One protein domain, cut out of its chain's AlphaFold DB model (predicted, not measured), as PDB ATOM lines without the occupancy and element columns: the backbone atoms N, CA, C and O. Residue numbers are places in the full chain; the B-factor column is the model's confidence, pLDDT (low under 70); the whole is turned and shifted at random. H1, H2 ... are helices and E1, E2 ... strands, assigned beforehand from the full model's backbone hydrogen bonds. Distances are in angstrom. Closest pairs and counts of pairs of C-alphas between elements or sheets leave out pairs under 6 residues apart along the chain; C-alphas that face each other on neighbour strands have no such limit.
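What this domain is: This is residues 3 to 13 and 43 to 126 of the 127 residues of the protein "DUF4442 domain-containing protein" of Enterobacteriaceae bacterium ENNIH2 (UniProt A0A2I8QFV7). One antiparallel sheet of five strands is curled like part of a barrel, left open between its edge strands E1 and E3. The stretch from E2 through the short helix H1 runs along this open side, with E2 out at one end of the elongated outline. The printed part has 95 residues, with six named strands and one named helix in the order E1, E2, H1, E3, E4, E5, E6. The sheet runs E1, E4, E5, E6, E3, and the class is mostly strand. The whole is compact, with a radius of gyration of the C-alphas of 14.2 A and spans of 43 by 25 by 21 A.

Where its parts are: E1, residues 3 to 7, begins at C-alpha 3 (3.935, 33.874, 32.234). After the cut come E2, residues 45 to 48, and H1, residues 56 to 60. E3, residues 66 to 76, is 29.7 A long and bends by 52 degrees at residue 70, whose C-alpha is at (9.831, 18.908, 19.854). E4, residues 84 to 89, measures 16.0 A. E5, residues 99 to 108, measures 28.9 A. E6, residues 114 to 125, measures 31.7 A and ends at C-alpha 125 (18.680, 19.329, 28.584).

How they stand to each other: E1 is an edge strand, antiparallel to E4 at 155 degrees, with N 5 and O 86 2.8 A apart. E4 and E5 form a hairpin at 149 degrees, with N 87 and O 106 2.8 A apart. E5 and E6 form a hairpin at 160 degrees, with N 101 and O 122 2.7 A apart. E4, E5 and E6 are a meander, each strand the antiparallel neighbour of the one before. E6 and the other edge strand, E3, are antiparallel at 159 degrees, with N 73 and O 119 2.9 A apart. E3, E4, E5 and E6 make a Greek key, a meander of three strands preceded by a strand that is the antiparallel neighbour of the last. The sheet is strongly twisted. H1 is on the sheet at a height of 4.5 A, over none of its strands; the closest C-alphas of H1 and E1 are those of Leu 56 and Ala 3, 6.0 A apart. In H1 every O i to N i+4 pair is within hydrogen-bond range. E2 pairs with no named strand, but its residues 47 to 48 pair with residues 10 to 11, antiparallel.

The domain as a whole: The C-alphas farthest apart are those of Arg 13 and Ser 97, at 43.4 A. Residues 14 to 42 are not printed, and C-alphas 13 and 43 are 12.3 A apart across this cut. Of the links printed whole, none is long. The mean pLDDT of the printed part is 71.1; residues 3 to 13, 43 to 60 and 80 are under 70.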
ATOM      1  N   ALA A   3       3.556  32.751  33.083       55.50
ATOM      2  CA  ALA A   3       3.935  33.874  32.234       55.50
ATOM      3  C   ALA A   3       2.798  34.215  31.284       55.50
ATOM      4  O   ALA A   3       2.368  33.419  30.446       55.50
ATOM      5  N   VAL A   4       2.346  35.456  31.413       51.38
ATOM      6  CA  VAL A   4       1.331  36.042  30.554       51.38
ATOM      7  C   VAL A   4       2.034  36.694  29.368       51.38
ATOM      8  O   VAL A   4       2.840  37.613  29.527       51.38
ATOM      9  N   TYR A   5       1.725  36.216  28.167       55.50
ATOM     10  CA  TYR A   5       2.205  36.770  26.909       55.50
ATOM     11  C   TYR A   5       1.051  37.448  26.182       55.50
ATOM     12  O   TYR A   5       0.059  36.826  25.812       55.50
ATOM     13  N   PHE A   6       1.200  38.735  25.897       39.75
ATOM     14  CA  PHE A   6       0.309  39.372  24.938       39.75
ATOM     15  C   PHE A   6       0.658  38.886  23.533       39.75
ATOM     16  O   PHE A   6       1.814  38.976  23.108       39.75
ATOM     17  N   LEU A   7      -0.336  38.334  22.839       47.03
ATOM     18  CA  LEU A   7      -0.197  37.838  21.480       47.03
ATOM     19  C   LEU A   7      -1.132  38.621  20.575       47.03
ATOM     20  O   LEU A   7      -2.331  38.378  20.496       47.03
ATOM     21  N   GLU A   8      -0.557  39.562  19.840       42.38
ATOM     22  CA  GLU A   8      -1.311  40.294  18.839       42.38
ATOM     23  C   GLU A   8      -1.517  39.394  17.615       42.38
ATOM     24  O   GLU A   8      -0.606  39.143  16.819       42.38
ATOM     25  N   VAL A   9      -2.721  38.836  17.495       45.75
ATOM     26  CA  VAL A   9      -3.111  38.042  16.331       45.75
ATOM     27  C   VAL A   9      -3.520  39.008  15.224       45.75
ATOM     28  O   VAL A   9      -4.679  39.398  15.100       45.75
ATOM     29  N   HIS A  10      -2.567  39.388  14.370       41.47
ATOM     30  CA  HIS A  10      -2.912  40.077  13.130       41.47
ATOM     31  C   HIS A  10      -3.584  39.085  12.178       41.47
ATOM     32  O   HIS A  10      -2.918  38.314  11.488       41.47
ATOM     33  N   GLN A  11      -4.915  39.123  12.119       37.47
ATOM     34  CA  GLN A  11      -5.676  38.528  11.024       37.47
ATOM     35  C   GLN A  11      -5.225  39.216   9.726       37.47
ATOM     36  O   GLN A  11      -5.581  40.372   9.478       37.47
ATOM     37  N   ALA A  12      -4.431  38.543   8.890       38.28
ATOM     38  CA  ALA A  12      -4.201  39.023   7.534       38.28
ATOM     39  C   ALA A  12      -5.569  39.109   6.837       38.28
ATOM     40  O   ALA A  12      -6.223  38.089   6.612       38.28
ATOM     41  N   ARG A  13      -6.045  40.332   6.554       31.41
ATOM     42  CA  ARG A  13      -7.286  40.540   5.796       31.41
ATOM     43  C   ARG A  13      -7.123  39.837   4.458       31.41
ATOM     44  O   ARG A  13      -6.314  40.248   3.633       31.41
ATOM     45  N   ASN A  43      -6.978  27.591   6.645       29.66
ATOM     46  CA  ASN A  43      -8.075  28.312   5.977       29.66
ATOM     47  C   ASN A  43      -7.731  29.679   5.344       29.66
ATOM     48  O   ASN A  43      -8.545  30.601   5.370       29.66
ATOM     49  N   GLY A  44      -6.535  29.836   4.765       35.56
ATOM     50  CA  GLY A  44      -6.165  31.063   4.040       35.56
ATOM     51  C   GLY A  44      -6.007  32.305   4.925       35.56
ATOM     52  O   GLY A  44      -5.954  33.416   4.410       35.56
ATOM     53  N   SER A  45      -5.929  32.130   6.244       34.62
ATOM     54  CA  SER A  45      -5.602  33.192   7.194       34.62
ATOM     55  C   SER A  45      -4.167  32.976   7.678       34.62
ATOM     56  O   SER A  45      -3.850  31.977   8.328       34.62
ATOM     57  N   ASP A  46      -3.276  33.883   7.275       40.44
ATOM     58  CA  ASP A  46      -1.885  33.915   7.729       40.44
ATOM     59  C   ASP A  46      -1.879  34.408   9.180       40.44
ATOM     60  O   ASP A  46      -1.995  35.605   9.446       40.44
ATOM     61  N   HIS A  47      -1.834  33.469  10.127       39.69
ATOM     62  CA  HIS A  47      -1.740  33.778  11.547       39.69
ATOM     63  C   HIS A  47      -0.260  33.902  11.903       39.69
ATOM     64  O   HIS A  47       0.454  32.909  12.072       39.69
ATOM     65  N   ARG A  48       0.225  35.141  11.998       44.31
ATOM     66  CA  ARG A  48       1.591  35.406  12.456       44.31
ATOM     67  C   ARG A  48       1.609  35.515  13.972       44.31
ATOM     68  O   ARG A  48       1.337  36.570  14.528       44.31
ATOM     69  N   PHE A  49       1.969  34.416  14.628       45.78
ATOM     70  CA  PHE A  49       2.219  34.392  16.064       45.78
ATOM     71  C   PHE A  49       3.558  35.073  16.363       45.78
ATOM     72  O   PHE A  49       4.628  34.538  16.059       45.78
ATOM     73  N   ARG A  50       3.506  36.278  16.937       45.12
ATOM     74  CA  ARG A  50       4.682  36.980  17.455       45.12
ATOM     75  C   ARG A  50       4.674  36.888  18.976       45.12
ATOM     76  O   ARG A  50       3.849  37.516  19.626       45.12
ATOM     77  N   PHE A  51       5.632  36.158  19.538       47.81
ATOM     78  CA  PHE A  51       5.946  36.280  20.959       47.81
ATOM     79  C   PHE A  51       6.746  37.571  21.166       47.81
ATOM     80  O   PHE A  51       7.809  37.746  20.570       47.81
ATOM     81  N   LEU A  52       6.215  38.497  21.967       42.69
ATOM     82  CA  LEU A  52       6.846  39.795  22.246       42.69
ATOM     83  C   LEU A  52       7.965  39.705  23.305       42.69
ATOM     84  O   LEU A  52       8.779  40.619  23.410       42.69
ATOM     85  N   LYS A  53       8.031  38.608  24.076       50.91
ATOM     86  CA  LYS A  53       9.044  38.352  25.117       50.91
ATOM     87  C   LYS A  53       9.636  36.941  25.009       50.91
ATOM     88  O   LYS A  53       9.103  36.094  24.292       50.91
ATOM     89  N   ARG A  54      10.754  36.713  25.719       57.56
ATOM     90  CA  ARG A  54      11.410  35.398  25.861       57.56
ATOM     91  C   ARG A  54      10.384  34.369  26.373       57.56
ATOM     92  O   ARG A  54       9.624  34.723  27.269       57.56
ATOM     93  N   PRO A  55      10.323  33.150  25.806       66.94
ATOM     94  CA  PRO A  55       9.325  32.147  26.178       66.94
ATOM     95  C   PRO A  55       9.526  31.657  27.615       66.94
ATOM     96  O   PRO A  55      10.639  31.698  28.133       66.94
ATOM     97  N   LEU A  56       8.458  31.145  28.234       68.06
ATOM     98  CA  LEU A  56       8.412  30.792  29.665       68.06
ATOM     99  C   LEU A  56       9.543  29.828  30.043       68.06
ATOM    100  O   LEU A  56      10.207  29.996  31.064       68.06
ATOM    101  N   THR A  57       9.819  28.882  29.158       61.84
ATOM    102  CA  THR A  57      10.895  27.901  29.290       61.84
ATOM    103  C   THR A  57      12.270  28.533  29.430       61.84
ATOM    104  O   THR A  57      13.084  28.050  30.198       61.84
ATOM    105  N   ASP A  58      12.532  29.634  28.740       66.62
ATOM    106  CA  ASP A  58      13.835  30.295  28.759       66.62
ATOM    107  C   ASP A  58      14.102  31.056  30.072       66.62
ATOM    108  O   ASP A  58      15.250  31.295  30.431       66.62
ATOM    109  N   VAL A  59      13.035  31.417  30.794       69.50
ATOM    110  CA  VAL A  59      13.098  32.076  32.110       69.50
ATOM    111  C   VAL A  59      13.082  31.054  33.253       69.50
ATOM    112  O   VAL A  59      13.569  31.351  34.339       69.50
ATOM    113  N   SER A  60      12.535  29.858  33.012       68.50
ATOM    114  CA  SER A  60      12.272  28.866  34.065       68.50
ATOM    115  C   SER A  60      13.349  27.784  34.189       68.50
ATOM    116  O   SER A  60      13.448  27.149  35.234       68.50
ATOM    117  N   ILE A  61      14.151  27.546  33.147       76.31
ATOM    118  CA  ILE A  61      15.220  26.539  33.195       76.31
ATOM    119  C   ILE A  61      16.457  27.037  33.964       76.31
ATOM    120  O   ILE A  61      16.780  28.227  33.909       76.31
ATOM    121  N   PRO A  62      17.193  26.137  34.644       75.44
ATOM    122  CA  PRO A  62      18.406  26.499  35.370       75.44
ATOM    123  C   PRO A  62      19.514  27.024  34.442       75.44
ATOM    124  O   PRO A  62      19.583  26.690  33.257       75.44
ATOM    125  N   THR A  63      20.411  27.852  34.986       77.31
ATOM    126  CA  THR A  63      21.519  28.453  34.228       77.31
ATOM    127  C   THR A  63      22.386  27.378  33.573       77.31
ATOM    128  O   THR A  63      22.858  26.459  34.234       77.31
ATOM    129  N   GLY A  64      22.599  27.495  32.260       77.44
ATOM    130  CA  GLY A  64      23.357  26.522  31.465       77.44
ATOM    131  C   GLY A  64      22.498  25.448  30.791       77.44
ATOM    132  O   GLY A  64      22.951  24.850  29.814       77.44
ATOM    133  N   ALA A  65      21.248  25.254  31.224       79.94
ATOM    134  CA  ALA A  65      20.326  24.353  30.545       79.94
ATOM    135  C   ALA A  65      19.938  24.884  29.155       79.94
ATOM    136  O   ALA A  65      19.883  26.088  28.895       79.94
ATOM    137  N   ARG A  66      19.654  23.959  28.238       81.56
ATOM    138  CA  ARG A  66      19.203  24.245  26.871       81.56
ATOM    139  C   ARG A  66      17.854  23.598  26.632       81.56
ATOM    140  O   ARG A  66      17.562  22.538  27.177       81.56
ATOM    141  N   TRP A  67      17.052  24.191  25.757       82.25
ATOM    142  CA  TRP A  67      15.743  23.651  25.416       82.25
ATOM    143  C   TRP A  67      15.491  23.664  23.911       82.25
ATOM    144  O   TRP A  67      15.976  24.536  23.187       82.25
ATOM    145  N   ILE A  68      14.731  22.678  23.431       79.56
ATOM    146  CA  ILE A  68      14.317  22.568  22.029       79.56
ATOM    147  C   ILE A  68      12.833  22.178  21.974       79.56
ATOM    148  O   ILE A  68      12.453  21.171  22.572       79.56
ATOM    149  N   PRO A  69      11.976  22.917  21.243       80.94
ATOM    150  CA  PRO A  69      10.594  22.504  21.034       80.94
ATOM    151  C   PRO A  69      10.565  21.271  20.120       80.94
ATOM    152  O   PRO A  69      11.085  21.315  19.004       80.94
ATOM    153  N   LYS A  70       9.976  20.171  20.600       84.31
ATOM    154  CA  LYS A  70       9.831  18.908  19.854       84.31
ATOM    155  C   LYS A  70       8.508  18.817  19.108       84.31
ATOM    156  O   LYS A  70       8.462  18.243  18.027       84.31
ATOM    157  N   GLY A  71       7.444  19.378  19.673       79.81
ATOM    158  CA  GLY A  71       6.107  19.282  19.103       79.81
ATOM    159  C   GLY A  71       5.168  20.339  19.661       79.81
ATOM    160  O   GLY A  71       5.422  20.918  20.716       79.81
ATOM    161  N   MET A  72       4.096  20.603  18.923       86.44
ATOM    162  CA  MET A  72       3.037  21.515  19.328       86.44
ATOM    163  C   MET A  72       1.705  21.004  18.785       86.44
ATOM    164  O   MET A  72       1.570  20.810  17.576       86.44
ATOM    165  N   SER A  73       0.732  20.838  19.672       81.31
ATOM    166  CA  SER A  73      -0.663  20.561  19.332       81.31
ATOM    167  C   SER A  73      -1.482  21.810  19.612       81.31
ATOM    168  O   SER A  73      -1.325  22.409  20.670       81.31
ATOM    169  N   VAL A  74      -2.327  22.222  18.666       84.19
ATOM    170  CA  VAL A  74      -3.171  23.418  18.798       84.19
ATOM    171  C   VAL A  74      -4.615  23.042  18.515       84.19
ATOM    172  O   VAL A  74      -4.915  22.481  17.457       84.19
ATOM    173  N   GLU A  75      -5.500  23.399  19.434       81.12
ATOM    174  CA  GLU A  75      -6.943  23.248  19.316       81.12
ATOM    175  C   GLU A  75      -7.571  24.632  19.151       81.12
ATOM    176  O   GLU A  75      -7.398  25.529  19.975       81.12
ATOM    177  N   TYR A  76      -8.281  24.822  18.041       83.19
ATOM    178  CA  TYR A  76      -8.975  26.070  17.735       83.19
ATOM    179  C   TYR A  76     -10.419  25.945  18.213       83.19
ATOM    180  O   TYR A  76     -11.178  25.157  17.649       83.19
ATOM    181  N   LEU A  77     -10.783  26.709  19.240       82.00
ATOM    182  CA  LEU A  77     -12.094  26.635  19.889       82.00
ATOM    183  C   LEU A  77     -13.066  27.659  19.300       82.00
ATOM    184  O   LEU A  77     -14.220  27.346  19.024       82.00
ATOM    185  N   ALA A  78     -12.588  28.880  19.060       76.38
ATOM    186  CA  ALA A  78     -13.401  29.970  18.546       76.38
ATOM    187  C   ALA A  78     -12.589  30.914  17.654       76.38
ATOM    188  O   ALA A  78     -11.360  30.992  17.703       76.38
ATOM    189  N   LYS A  79     -13.295  31.672  16.812       75.75
ATOM    190  CA  LYS A  79     -12.661  32.677  15.959       75.75
ATOM    191  C   LYS A  79     -12.292  33.900  16.795       75.75
ATOM    192  O   LYS A  79     -13.170  34.657  17.199       75.75
ATOM    193  N   ALA A  80     -10.997  34.135  16.969       66.69
ATOM    194  CA  ALA A  80     -10.500  35.360  17.578       66.69
ATOM    195  C   ALA A  80     -10.851  36.590  16.722       66.69
ATOM    196  O   ALA A  80     -10.487  36.666  15.539       66.69
ATOM    197  N   LYS A  81     -11.550  37.558  17.317       70.81
ATOM    198  CA  LYS A  81     -11.766  38.899  16.763       70.81
ATOM    199  C   LYS A  81     -11.018  39.890  17.655       70.81
ATOM    200  O   LYS A  81     -11.283  39.922  18.847       70.81
ATOM    201  N   GLY A  82     -10.113  40.680  17.080       72.25
ATOM    202  CA  GLY A  82      -9.347  41.675  17.836       72.25
ATOM    203  C   GLY A  82      -8.132  41.094  18.560       72.25
ATOM    204  O   GLY A  82      -7.490  40.167  18.056       72.25
ATOM    205  N   ASN A  83      -7.799  41.683  19.706       70.44
ATOM    206  CA  ASN A  83      -6.625  41.312  20.487       70.44
ATOM    207  C   ASN A  83      -6.854  40.010  21.255       70.44
ATOM    208  O   ASN A  83      -7.971  39.680  21.653       70.44
ATOM    209  N   VAL A  84      -5.771  39.266  21.473       73.31
ATOM    210  CA  VAL A  84      -5.799  37.997  22.199       73.31
ATOM    211  C   VAL A  84      -4.682  37.995  23.240       73.31
ATOM    212  O   VAL A  84      -3.538  38.369  22.973       73.31
ATOM    213  N   ARG A  85      -4.998  37.567  24.455       75.94
ATOM    214  CA  ARG A  85      -4.036  37.380  25.540       75.94
ATOM    215  C   ARG A  85      -3.733  35.898  25.668       75.94
ATOM    216  O   ARG A  85      -4.642  35.121  25.925       75.94
ATOM    217  N   ALA A  86      -2.476  35.491  25.518       77.19
ATOM    218  CA  ALA A  86      -2.088  34.109  25.760       77.19
ATOM    219  C   ALA A  86      -1.447  33.963  27.138       77.19
ATOM    220  O   ALA A  86      -0.516  34.678  27.499       77.19
ATOM    221  N   VAL A  87      -1.926  33.006  27.907       80.62
ATOM    222  CA  VAL A  87      -1.384  32.665  29.214       80.62
ATOM    223  C   VAL A  87      -0.703  31.316  29.070       80.62
ATOM    224  O   VAL A  87      -1.339  30.354  28.645       80.62
ATOM    225  N   ALA A  88       0.599  31.264  29.351       81.06
ATOM    226  CA  ALA A  88       1.334  30.013  29.441       81.06
ATOM    227  C   ALA A  88       1.450  29.622  30.913       81.06
ATOM    228  O   ALA A  88       2.063  30.352  31.704       81.06
ATOM    229  N   ASP A  89       0.884  28.472  31.256       77.81
ATOM    230  CA  ASP A  89       1.008  27.895  32.586       77.81
ATOM    231  C   ASP A  89       2.130  26.850  32.576       77.81
ATOM    232  O   ASP A  89       2.098  25.861  31.841       77.81
ATOM    233  N   GLY A  90       3.165  27.104  33.375       75.88
ATOM    234  CA  GLY A  90       4.224  26.139  33.658       75.88
ATOM    235  C   GLY A  90       4.404  25.893  35.147       75.88
ATOM    236  O   GLY A  90       5.504  25.545  35.569       75.88
ATOM    237  N   SER A  91       3.368  26.126  35.955       76.31
ATOM    238  CA  SER A  91       3.358  25.829  37.389       76.31
ATOM    239  C   SER A  91       3.438  24.330  37.670       76.31
ATOM    240  O   SER A  91       4.171  23.929  38.568       76.31
ATOM    241  N   ALA A  92       2.770  23.511  36.855       76.56
ATOM    242  CA  ALA A  92       2.797  22.053  36.949       76.56
ATOM    243  C   ALA A  92       4.054  21.415  36.323       76.56
ATOM    244  O   ALA A  92       4.238  20.200  36.388       76.56
ATOM    245  N   VAL A  93       4.916  22.216  35.688       80.56
ATOM    246  CA  VAL A  93       6.106  21.725  34.992       80.56
ATOM    247  C   VAL A  93       7.298  21.759  35.936       80.56
ATOM    248  O   VAL A  93       7.712  22.817  36.400       80.56
ATOM    249  N   ASP A  94       7.899  20.596  36.170       82.50
ATOM    250  CA  ASP A  94       9.183  20.514  36.857       82.50
ATOM    251  C   ASP A  94      10.313  20.961  35.917       82.50
ATOM    252  O   ASP A  94      10.747  20.207  35.044       82.50
ATOM    253  N   TRP A  95      10.779  22.198  36.078       80.12
ATOM    254  CA  TRP A  95      11.866  22.780  35.283       80.12
ATOM    255  C   TRP A  95      13.266  22.334  35.721       80.12
ATOM    256  O   TRP A  95      14.229  22.574  34.991       80.12
ATOM    257  N   ALA A  96      13.390  21.695  36.889       79.19
ATOM    258  CA  ALA A  96      14.674  21.271  37.437       79.19
ATOM    259  C   ALA A  96      15.158  19.934  36.859       79.19
ATOM    260  O   ALA A  96      16.344  19.628  36.951       79.19
ATOM    261  N   SER A  97      14.276  19.149  36.236       83.50
ATOM    262  CA  SER A  97      14.639  17.881  35.599       83.50
ATOM    263  C   SER A  97      14.781  17.987  34.079       83.50
ATOM    264  O   SER A  97      14.071  18.734  33.399       83.50
ATOM    265  N   ALA A  98      15.698  17.191  33.526       86.56
ATOM    266  CA  ALA A  98      15.832  17.010  32.085       86.56
ATOM    267  C   ALA A  98      14.638  16.227  31.508       86.56
ATOM    268  O   ALA A  98      13.950  15.494  32.217       86.56
ATOM    269  N   GLY A  99      14.430  16.340  30.197       88.19
ATOM    270  CA  GLY A  99      13.439  15.562  29.456       88.19
ATOM    271  C   GLY A  99      12.354  16.411  28.808       88.19
ATOM    272  O   GLY A  99      12.485  17.625  28.657       88.19
ATOM    273  N   ASP A 100      11.292  15.744  28.370       87.94
ATOM    274  CA  ASP A 100      10.176  16.387  27.682       87.94
ATOM    275  C   ASP A 100       9.252  17.074  28.699       87.94
ATOM    276  O   ASP A 100       8.741  16.457  29.630       87.94
ATOM    277  N   LYS A 101       9.053  18.377  28.510       85.69
ATOM    278  CA  LYS A 101       8.214  19.258  29.317       85.69
ATOM    279  C   LYS A 101       7.031  19.714  28.488       85.69
ATOM    280  O   LYS A 101       7.213  20.263  27.404       85.69
ATOM    281  N   LEU A 102       5.830  19.464  28.986       86.31
ATOM    282  CA  LEU A 102       4.601  19.897  28.344       86.31
ATOM    283  C   LEU A 102       4.174  21.230  28.954       86.31
ATOM    284  O   LEU A 102       3.898  21.292  30.145       86.31
ATOM    285  N   VAL A 103       4.139  22.281  28.142       84.81
ATOM    286  CA  VAL A 103       3.638  23.598  28.543       84.81
ATOM    287  C   VAL A 103       2.287  23.812  27.890       84.81
ATOM    288  O   VAL A 103       2.165  23.708  26.664       84.81
ATOM    289  N   GLU A 104       1.289  24.123  28.705       86.06
ATOM    290  CA  GLU A 104      -0.038  24.475  28.222       86.06
ATOM    291  C   GLU A 104      -0.143  25.990  28.044       86.06
ATOM    292  O   GLU A 104       0.351  26.785  28.846       86.06
ATOM    293  N   VAL A 105      -0.752  26.392  26.933       83.69
ATOM    294  CA  VAL A 105      -0.963  27.786  26.570       83.69
ATOM    295  C   VAL A 105      -2.426  27.967  26.213       83.69
ATOM    296  O   VAL A 105      -2.926  27.337  25.283       83.69
ATOM    297  N   THR A 106      -3.092  28.877  26.909       84.81
ATOM    298  CA  THR A 106      -4.488  29.231  26.651       84.81
ATOM    299  C   THR A 106      -4.551  30.651  26.142       84.81
ATOM    300  O   THR A 106      -4.024  31.570  26.764       84.81
ATOM    301  N   ALA A 107      -5.195  30.843  25.002       81.81
ATOM    302  CA  ALA A 107      -5.405  32.149  24.419       81.81
ATOM    303  C   ALA A 107      -6.838  32.613  24.646       81.81
ATOM    304  O   ALA A 107      -7.782  31.939  24.242       81.81
ATOM    305  N   LEU A 108      -6.973  33.773  25.275       81.62
ATOM    306  CA  LEU A 108      -8.215  34.395  25.707       81.62
ATOM    307  C   LEU A 108      -8.466  35.664  24.881       81.62
ATOM    308  O   LEU A 108      -7.525  36.406  24.594       81.62
ATOM    309  N   ASN A 109      -9.707  35.916  24.477       81.31
ATOM    310  CA  ASN A 109     -10.094  37.192  23.867       81.31
ATOM    311  C   ASN A 109     -10.294  38.289  24.937       81.31
ATOM    312  O   ASN A 109     -10.052  38.075  26.123       81.31
ATOM    313  N   GLU A 110     -10.738  39.474  24.513       80.69
ATOM    314  CA  GLU A 110     -11.049  40.606  25.404       80.69
ATOM    315  C   GLU A 110     -12.215  40.325  26.371       80.69
ATOM    316  O   GLU A 110     -12.359  41.019  27.371       80.69
ATOM    317  N   GLU A 111     -13.013  39.287  26.106       83.62
ATOM    318  CA  GLU A 111     -14.115  38.810  26.953       83.62
ATOM    319  C   GLU A 111     -13.695  37.622  27.846       83.62
ATOM    320  O   GLU A 111     -14.549  36.916  28.378       83.62
ATOM    321  N   ASP A 112     -12.388  37.353  27.971       82.62
ATOM    322  CA  ASP A 112     -11.816  36.213  28.707       82.62
ATOM    323  C   ASP A 112     -12.323  34.827  28.245       82.62
ATOM    324  O   ASP A 112     -12.273  33.836  28.973       82.62
ATOM    325  N   GLN A 113     -12.757  34.715  26.988       83.81
ATOM    326  CA  GLN A 113     -13.143  33.449  26.364       83.81
ATOM    327  C   GLN A 113     -11.957  32.806  25.647       83.81
ATOM    328  O   GLN A 113     -11.258  33.448  24.856       83.81
ATOM    329  N   ALA A 114     -11.770  31.502  25.860       85.12
ATOM    330  CA  ALA A 114     -10.726  30.734  25.198       85.12
ATOM    331  C   ALA A 114     -10.992  30.609  23.688       85.12
ATOM    332  O   ALA A 114     -11.940  29.960  23.249       85.12
ATOM    333  N   VAL A 115     -10.125  31.217  22.880       81.69
ATOM    334  CA  VAL A 115     -10.186  31.167  21.411       81.69
ATOM    335  C   VAL A 115      -9.364  30.015  20.845       81.69
ATOM    336  O   VAL A 115      -9.767  29.386  19.865       81.69
ATOM    337  N   PHE A 116      -8.233  29.699  21.471       81.06
ATOM    338  CA  PHE A 116      -7.464  28.499  21.171       81.06
ATOM    339  C   PHE A 116      -6.684  28.040  22.400       81.06
ATOM    340  O   PHE A 116      -6.325  28.840  23.265       81.06
ATOM    341  N   THR A 117      -6.382  26.752  22.438       84.81
ATOM    342  CA  THR A 117      -5.455  26.156  23.399       84.81
ATOM    343  C   THR A 117      -4.316  25.500  22.633       84.81
ATOM    344  O   THR A 117      -4.473  25.028  21.505       84.81
ATOM    345  N   ALA A 118      -3.124  25.518  23.210       82.94
ATOM    346  CA  ALA A 118      -1.955  24.878  22.644       82.94
ATOM    347  C   ALA A 118      -1.197  24.115  23.723       82.94
ATOM    348  O   ALA A 118      -1.031  24.584  24.843       82.94
ATOM    349  N   ARG A 119      -0.697  22.940  23.356       85.56
ATOM    350  CA  ARG A 119       0.205  22.131  24.169       85.56
ATOM    351  C   ARG A 119       1.532  22.048  23.446       85.56
ATOM    352  O   ARG A 119       1.594  21.535  22.328       85.56
ATOM    353  N   ILE A 120       2.582  22.583  24.055       84.62
ATOM    354  CA  ILE A 120       3.921  22.633  23.471       84.62
ATOM    355  C   ILE A 120       4.814  21.674  24.251       84.62
ATOM    356  O   ILE A 120       5.033  21.856  25.445       84.62
ATOM    357  N   THR A 121       5.366  20.674  23.567       83.75
ATOM    358  CA  THR A 121       6.347  19.754  24.148       83.75
ATOM    359  C   THR A 121       7.750  20.280  23.893       83.75
ATOM    360  O   THR A 121       8.172  20.460  22.746       83.75
ATOM    361  N   MET A 122       8.500  20.508  24.962       84.12
ATOM    362  CA  MET A 122       9.828  21.110  24.950       84.12
ATOM    363  C   MET A 122      10.802  20.149  25.611       84.12
ATOM    364  O   MET A 122      10.618  19.779  26.759       84.12
ATOM    365  N   ASN A 123      11.844  19.728  24.904       85.38
ATOM    366  CA  ASN A 123      12.893  18.912  25.497       85.38
ATOM    367  C   ASN A 123      13.909  19.817  26.181       85.38
ATOM    368  O   ASN A 123      14.553  20.625  25.508       85.38
ATOM    369  N   VAL A 124      14.034  19.678  27.494       87.19
ATOM    370  CA  VAL A 124      15.019  20.375  28.316       87.19
ATOM    371  C   VAL A 124      16.210  19.452  28.537       87.19
ATOM    372  O   VAL A 124      16.063  18.302  28.949       87.19
ATOM    373  N   LYS A 125      17.406  19.966  28.264       85.19
ATOM    374  CA  LYS A 125      18.680  19.329  28.584       85.19
ATOM    375  C   LYS A 125      19.373  20.165  29.646       85.19
ATOM    376  O   LYS A 125      19.610  21.353  29.427       85.19
ATOM    377  N   LEU A 126      19.670  19.541  30.777       83.69
ATOM    378  CA  LEU A 126      20.497  20.141  31.819       83.69
ATOM    379  C   LEU A 126      21.964  20.168  31.359       83.69
ATOM    380  O   LEU A 126      22.327  19.430  30.437       83.69
TER     381      LEU A 126